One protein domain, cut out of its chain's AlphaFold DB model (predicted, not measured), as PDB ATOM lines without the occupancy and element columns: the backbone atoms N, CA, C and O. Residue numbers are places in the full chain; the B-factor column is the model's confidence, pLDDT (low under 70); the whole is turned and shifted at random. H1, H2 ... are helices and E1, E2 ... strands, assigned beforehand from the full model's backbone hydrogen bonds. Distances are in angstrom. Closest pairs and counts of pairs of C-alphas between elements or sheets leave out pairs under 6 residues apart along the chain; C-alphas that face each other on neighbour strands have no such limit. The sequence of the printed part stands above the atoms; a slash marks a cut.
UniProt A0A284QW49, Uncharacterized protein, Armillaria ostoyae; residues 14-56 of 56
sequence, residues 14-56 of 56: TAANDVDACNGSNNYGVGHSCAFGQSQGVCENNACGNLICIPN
ATOM      1  N   THR A  14      44.935  92.685  64.289       56.75
ATOM      2  CA  THR A  14      45.617  92.946  63.033       56.75
ATOM      3  C   THR A  14      44.637  93.774  62.247       56.75
ATOM      4  O   THR A  14      43.632  93.250  61.765       56.75
ATOM      5  N   ALA A  15      44.865  95.081  62.242       64.94
ATOM      6  CA  ALA A  15      43.912  95.986  61.665       64.94
ATOM      7  C   ALA A  15      43.785  95.624  60.190       64.94
ATOM      8  O   ALA A  15      44.767  95.222  59.554       64.94
ATOM      9  N   ALA A  16      42.566  95.714  59.664       72.38
ATOM     10  CA  ALA A  16      42.294  95.329  58.284       72.38
ATOM     11  C   ALA A  16      43.100  96.183  57.289       72.38
ATOM     12  O   ALA A  16      43.403  95.730  56.186       72.38
ATOM     13  N   ASN A  17      43.456  97.404  57.687       72.62
ATOM     14  CA  ASN A  17      44.276  98.337  56.933       72.62
ATOM     15  C   ASN A  17      45.051  99.273  57.888       72.62
ATOM     16  O   ASN A  17      44.874  99.263  59.108       72.62
ATOM     17  N   ASP A  18      45.931 100.068  57.298       77.06
ATOM     18  CA  ASP A  18      46.743 101.105  57.932       77.06
ATOM     19  C   ASP A  18      45.919 102.194  58.640       77.06
ATOM     20  O   ASP A  18      46.346 102.708  59.674       77.06
ATOM     21  N   VAL A  19      44.733 102.529  58.128       81.62
ATOM     22  CA  VAL A  19      43.807 103.494  58.741       81.62
ATOM     23  C   VAL A  19      43.225 102.927  60.040       81.62
ATOM     24  O   VAL A  19      43.274 103.595  61.069       81.62
ATOM     25  N   ASP A  20      42.716 101.695  60.030       79.50
ATOM     26  CA  ASP A  20      42.115 101.008  61.183       79.50
ATOM     27  C   ASP A  20      43.139 100.732  62.291       79.50
ATOM     28  O   ASP A  20      42.791 100.684  63.469       79.50
ATOM     29  N   ALA A  21      44.420 100.602  61.946       78.06
ATOM     30  CA  ALA A  21      45.486 100.422  62.930       78.06
ATOM     31  C   ALA A  21      45.651 101.638  63.852       78.06
ATOM     32  O   ALA A  21      46.116 101.494  64.981       78.06
ATOM     33  N   CYS A  22      45.246 102.817  63.374       80.62
ATOM     34  CA  CYS A  22      45.333 104.077  64.102       80.62
ATOM     35  C   CYS A  22      43.964 104.629  64.527       80.62
ATOM     36  O   CYS A  22      43.830 105.173  65.620       80.62
ATOM     37  N   ASN A  23      42.931 104.441  63.701       76.25
ATOM     38  CA  ASN A  23      41.555 104.888  63.955       76.25
ATOM     39  C   ASN A  23      40.654 103.799  64.565       76.25
ATOM     40  O   ASN A  23      39.476 104.048  64.805       76.25
ATOM     41  N   GLY A  24      41.178 102.590  64.796       68.06
ATOM     42  CA  GLY A  24      40.461 101.489  65.443       68.06
ATOM     43  C   GLY A  24      40.191 101.742  66.931       68.06
ATOM     44  O   GLY A  24      40.260 102.873  67.406       68.06
ATOM     45  N   SER A  25      39.907 100.672  67.688       54.66
ATOM     46  CA  SER A  25      39.297 100.661  69.037       54.66
ATOM     47  C   SER A  25      39.893 101.558  70.142       54.66
ATOM     48  O   SER A  25      39.356 101.543  71.246       54.66
ATOM     49  N   ASN A  26      40.947 102.339  69.901       52.31
ATOM     50  CA  ASN A  26      41.517 103.268  70.877       52.31
ATOM     51  C   ASN A  26      41.876 104.669  70.344       52.31
ATOM     52  O   ASN A  26      42.481 105.414  71.110       52.31
ATOM     53  N   ASN A  27      41.511 105.066  69.109       57.88
ATOM     54  CA  ASN A  27      41.869 106.382  68.532       57.88
ATOM     55  C   ASN A  27      43.315 106.772  68.875       57.88
ATOM     56  O   ASN A  27      43.586 107.752  69.577       57.88
ATOM     57  N   TYR A  28      44.245 105.928  68.444       63.38
ATOM     58  CA  TYR A  28      45.661 106.108  68.682       63.38
ATOM     59  C   TYR A  28      46.113 107.357  67.926       63.38
ATOM     60  O   TYR A  28      46.364 107.291  66.731       63.38
ATOM     61  N   GLY A  29      46.140 108.510  68.602       70.38
ATOM     62  CA  GLY A  29      46.554 109.786  68.015       70.38
ATOM     63  C   GLY A  29      47.965 109.743  67.412       70.38
ATOM     64  O   GLY A  29      48.706 108.774  67.579       70.38
ATOM     65  N   VAL A  30      48.356 110.817  66.721       79.94
ATOM     66  CA  VAL A  30      49.684 110.928  66.090       79.94
ATOM     67  C   VAL A  30      50.804 110.600  67.078       79.94
ATOM     68  O   VAL A  30      50.799 111.080  68.213       79.94
ATOM     69  N   GLY A  31      51.771 109.796  66.635       76.81
ATOM     70  CA  GLY A  31      52.921 109.379  67.437       76.81
ATOM     71  C   GLY A  31      52.683 108.141  68.306       76.81
ATOM     72  O   GLY A  31      53.586 107.734  69.036       76.81
ATOM     73  N   HIS A  32      51.507 107.515  68.235       80.94
ATOM     74  CA  HIS A  32      51.298 106.204  68.844       80.94
ATOM     75  C   HIS A  32      51.861 105.083  67.965       80.94
ATOM     76  O   HIS A  32      51.833 105.159  66.736       80.94
ATOM     77  N   SER A  33      52.316 104.006  68.599       79.88
ATOM     78  CA  SER A  33      52.688 102.775  67.904       79.88
ATOM     79  C   SER A  33      51.456 102.078  67.327       79.88
ATOM     80  O   SER A  33      50.471 101.884  68.040       79.88
ATOM     81  N   CYS A  34      51.541 101.636  66.078       80.88
ATOM     82  CA  CYS A  34      50.487 100.902  65.386       80.88
ATOM     83  C   CYS A  34      51.030  99.630  64.736       80.88
ATOM     84  O   CYS A  34      52.233  99.486  64.507       80.88
ATOM     85  N   ALA A  35      50.132  98.696  64.437       76.19
ATOM     86  CA  ALA A  35      50.463  97.479  63.713       76.19
ATOM     87  C   ALA A  35      49.292  97.064  62.816       76.19
ATOM     88  O   ALA A  35      48.148  96.989  63.267       76.19
ATOM     89  N   PHE A  36      49.588  96.764  61.554       74.12
ATOM     90  CA  PHE A  36      48.642  96.187  60.603       74.12
ATOM     91  C   PHE A  36      49.338  95.080  59.814       74.12
ATOM     92  O   PHE A  36      50.524  95.165  59.493       74.12
ATOM     93  N   GLY A  37      48.617  94.004  59.513       72.31
ATOM     94  CA  GLY A  37      49.230  92.800  58.947       72.31
ATOM     95  C   GLY A  37      50.406  92.278  59.794       72.31
ATOM     96  O   GLY A  37      50.250  91.997  60.980       72.31
ATOM     97  N   GLN A  38      51.576  92.142  59.157       69.88
ATOM     98  CA  GLN A  38      52.853  91.767  59.793       69.88
ATOM     99  C   GLN A  38      53.796  92.968  60.000       69.88
ATOM    100  O   GLN A  38      54.947  92.783  60.391       69.88
ATOM    101  N   SER A  39      53.326  94.189  59.732       72.25
ATOM    102  CA  SER A  39      54.135  95.404  59.798       72.25
ATOM    103  C   SER A  39      53.835  96.197  61.068       72.25
ATOM    104  O   SER A  39      52.679  96.364  61.459       72.25
ATOM    105  N   GLN A  40      54.895  96.702  61.698       80.81
ATOM    106  CA  GLN A  40      54.832  97.583  62.865       80.81
ATOM    107  C   GLN A  40      55.271  98.992  62.465       80.81
ATOM    108  O   GLN A  40      56.205  99.162  61.681       80.81
ATOM    109  N   GLY A  41      54.599 100.000  63.005       84.81
ATOM    110  CA  GLY A  41      54.715 101.377  62.555       84.81
ATOM    111  C   GLY A  41      54.329 102.403  63.612       84.81
ATOM    112  O   GLY A  41      54.148 102.083  64.791       84.81
ATOM    113  N   VAL A  42      54.177 103.642  63.160       86.31
ATOM    114  CA  VAL A  42      53.672 104.774  63.941       86.31
ATOM    115  C   VAL A  42      52.541 105.485  63.206       86.31
ATOM    116  O   VAL A  42      52.552 105.605  61.983       86.31
ATOM    117  N   CYS A  43      51.543 105.936  63.961       86.06
ATOM    118  CA  CYS A  43      50.408 106.674  63.424       86.06
ATOM    119  C   CYS A  43      50.809 108.099  63.055       86.06
ATOM    120  O   CYS A  43      51.201 108.869  63.935       86.06
ATOM    121  N   GLU A  44      50.644 108.467  61.787       86.81
ATOM    122  CA  GLU A  44      50.913 109.808  61.264       86.81
ATOM    123  C   GLU A  44      49.774 110.281  60.350       86.81
ATOM    124  O   GLU A  44      49.068 109.477  59.736       86.81
ATOM    125  N   ASN A  45      49.565 111.597  60.249       86.75
ATOM    126  CA  ASN A  45      48.615 112.140  59.280       86.75
ATOM    127  C   ASN A  45      49.228 112.099  57.879       86.75
ATOM    128  O   ASN A  45      50.291 112.666  57.633       86.75
ATOM    129  N   ASN A  46      48.519 111.483  56.938       83.06
ATOM    130  CA  ASN A  46      48.883 111.573  55.533       83.06
ATOM    131  C   ASN A  46      48.594 112.975  54.964       83.06
ATOM    132  O   ASN A  46      47.972 113.826  55.604       83.06
ATOM    133  N   ALA A  47      48.990 113.202  53.709       83.81
ATOM    134  CA  ALA A  47      48.770 114.472  53.008       83.81
ATOM    135  C   ALA A  47      47.282 114.863  52.850       83.81
ATOM    136  O   ALA A  47      46.980 116.025  52.591       83.81
ATOM    137  N   CYS A  48      46.356 113.914  53.019       84.19
ATOM    138  CA  CYS A  48      44.913 114.148  52.994       84.19
ATOM    139  C   CYS A  48      44.333 114.475  54.383       84.19
ATOM    140  O   CYS A  48      43.132 114.701  54.494       84.19
ATOM    141  N   GLY A  49      45.157 114.492  55.439       84.19
ATOM    142  CA  GLY A  49      44.731 114.727  56.819       84.19
ATOM    143  C   GLY A  49      44.205 113.484  57.543       84.19
ATOM    144  O   GLY A  49      43.802 113.596  58.699       84.19
ATOM    145  N   ASN A  50      44.254 112.302  56.923       83.75
ATOM    146  CA  ASN A  50      43.816 111.055  57.549       83.75
ATOM    147  C   ASN A  50      44.943 110.456  58.383       83.75
ATOM    148  O   ASN A  50      46.082 110.387  57.925       83.75
ATOM    149  N   LEU A  51      44.611 109.982  59.578       84.44
ATOM    150  CA  LEU A  51      45.560 109.293  60.440       84.44
ATOM    151  C   LEU A  51      45.771 107.862  59.937       84.44
ATOM    152  O   LEU A  51      44.813 107.093  59.886       84.44
ATOM    153  N   ILE A  52      46.993 107.512  59.547       85.06
ATOM    154  CA  ILE A  52      47.345 106.188  59.021       85.06
ATOM    155  C   ILE A  52      48.589 105.639  59.707       85.06
ATOM    156  O   ILE A  52      49.430 106.392  60.195       85.06
ATOM    157  N   CYS A  53      48.719 104.317  59.725       85.50
ATOM    158  CA  CYS A  53      49.897 103.644  60.240       85.50
ATOM    159  C   CYS A  53      51.020 103.618  59.201       85.50
ATOM    160  O   CYS A  53      50.917 102.924  58.190       85.50
ATOM    161  N   ILE A  54      52.112 104.332  59.471       84.38
ATOM    162  CA  ILE A  54      53.324 104.314  58.652       84.38
ATOM    163  C   ILE A  54      54.281 103.258  59.221       84.38
ATOM    164  O   ILE A  54      54.738 103.415  60.356       84.38
ATOM    165  N   PRO A  55      54.579 102.168  58.490       80.12
ATOM    166  CA  PRO A  55      55.547 101.173  58.939       80.12
ATOM    167  C   PRO A  55      56.951 101.786  59.050       80.12
ATOM    168  O   PRO A  55      57.319 102.625  58.227       80.12
ATOM    169  N   ASN A  56      57.710 101.365  60.070       70.81
ATOM    170  CA  ASN A  56      59.127 101.732  60.213       70.81
ATOM    171  C   ASN A  56      60.015 100.933  59.254       70.81
ATOM    172  O   ASN A  56      59.698  99.744  59.016       70.81
TER     173      ASN A  56
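AT A GLANCE: This is residues 14 to 56 of the 56 residues of an uncharacterized protein of Armillaria ostoyae (UniProt A0A284QW49). A small, twisted sheet of three strands, E1, E2 and E3, folds back and forth as two hairpins in a row, and a single short helical turn, H1, packs on one face of it. Loops make up much of the rest: the stretch before H1, the link from H1 to E1, and the turn between E2 and E3. The printed part has 43 residues, with one named helix and three named strands in the order H1, E1, E2, E3 along the chain; the sheet's order is E1, E2, E3, antiparallel throughout. The class is mostly strand, though under half of the residues, 20 of 43, are in named elements. The whole is compact, with a radius of gyration of the C-alphas of 8.8 A, and rounded, with spans of 24 by 22 by 16 A.

HOW THE PARTS SIT: The sheet is a meander, each strand the antiparallel neighbour of the one before: E1, residues 33 to 36, E2, residues 39 to 45, and E3, residues 51 to 55. E2 is the inner strand, and E1 and E3 are the edge strands. E1 and E2 form a hairpin, with 118 degrees between their directions; N 34 and O 41 are within hydrogen-bond range at 2.9 A, and N 41 and O 34 at 2.8 A. E2 and E3 form a hairpin at 144 degrees, where N 42 and O 54 are 2.9 A apart, as are N 52 and O 44. The sheet is strongly twisted, but only just, with C-alphas up to 4.5 A off its best plane. H1, residues 20 to 23, is on the sheet at a height over the sheet of 5.6 A. It lies over none of the strands, but only just: 2 of its 4 C-alphas fall on E3. The closest C-alphas of H1 and E3 are those of Cys 22 and Ile 52, 5.9 A apart; for H1 and E1 they are those of Ala 21 and Cys 34, 5.6 A apart. H1 is too short for any O i to N i+4 pair, and its one O i to N i+3 pair is not within range.

IN THESE COORDINATES: E2 is the longest strand, 17.6 A from C-alpha 39 to C-alpha 45 at (48.615, 112.140, 59.280). E3 measures 13.0 A and ends at C-alpha 55, at (55.547, 101.173, 58.939). E1 measures 10.6 A. H1 measures 4.8 A and begins at C-alpha 20, at (42.115, 101.008, 61.183).

THE WHOLE: The two C-alphas farthest apart are those of Gln 38 and Cys 48, at 24.7 A. The printed part has no cut and ends at Asn 56, the chain's last residue. The links E1 to E2 and E2 to E3 are tight, and the link H1 to E1, 9 residues, is short. The mean pLDDT of the printed part is 76.5; residues 14 to 15, 24 to 28 and 38 are under 70.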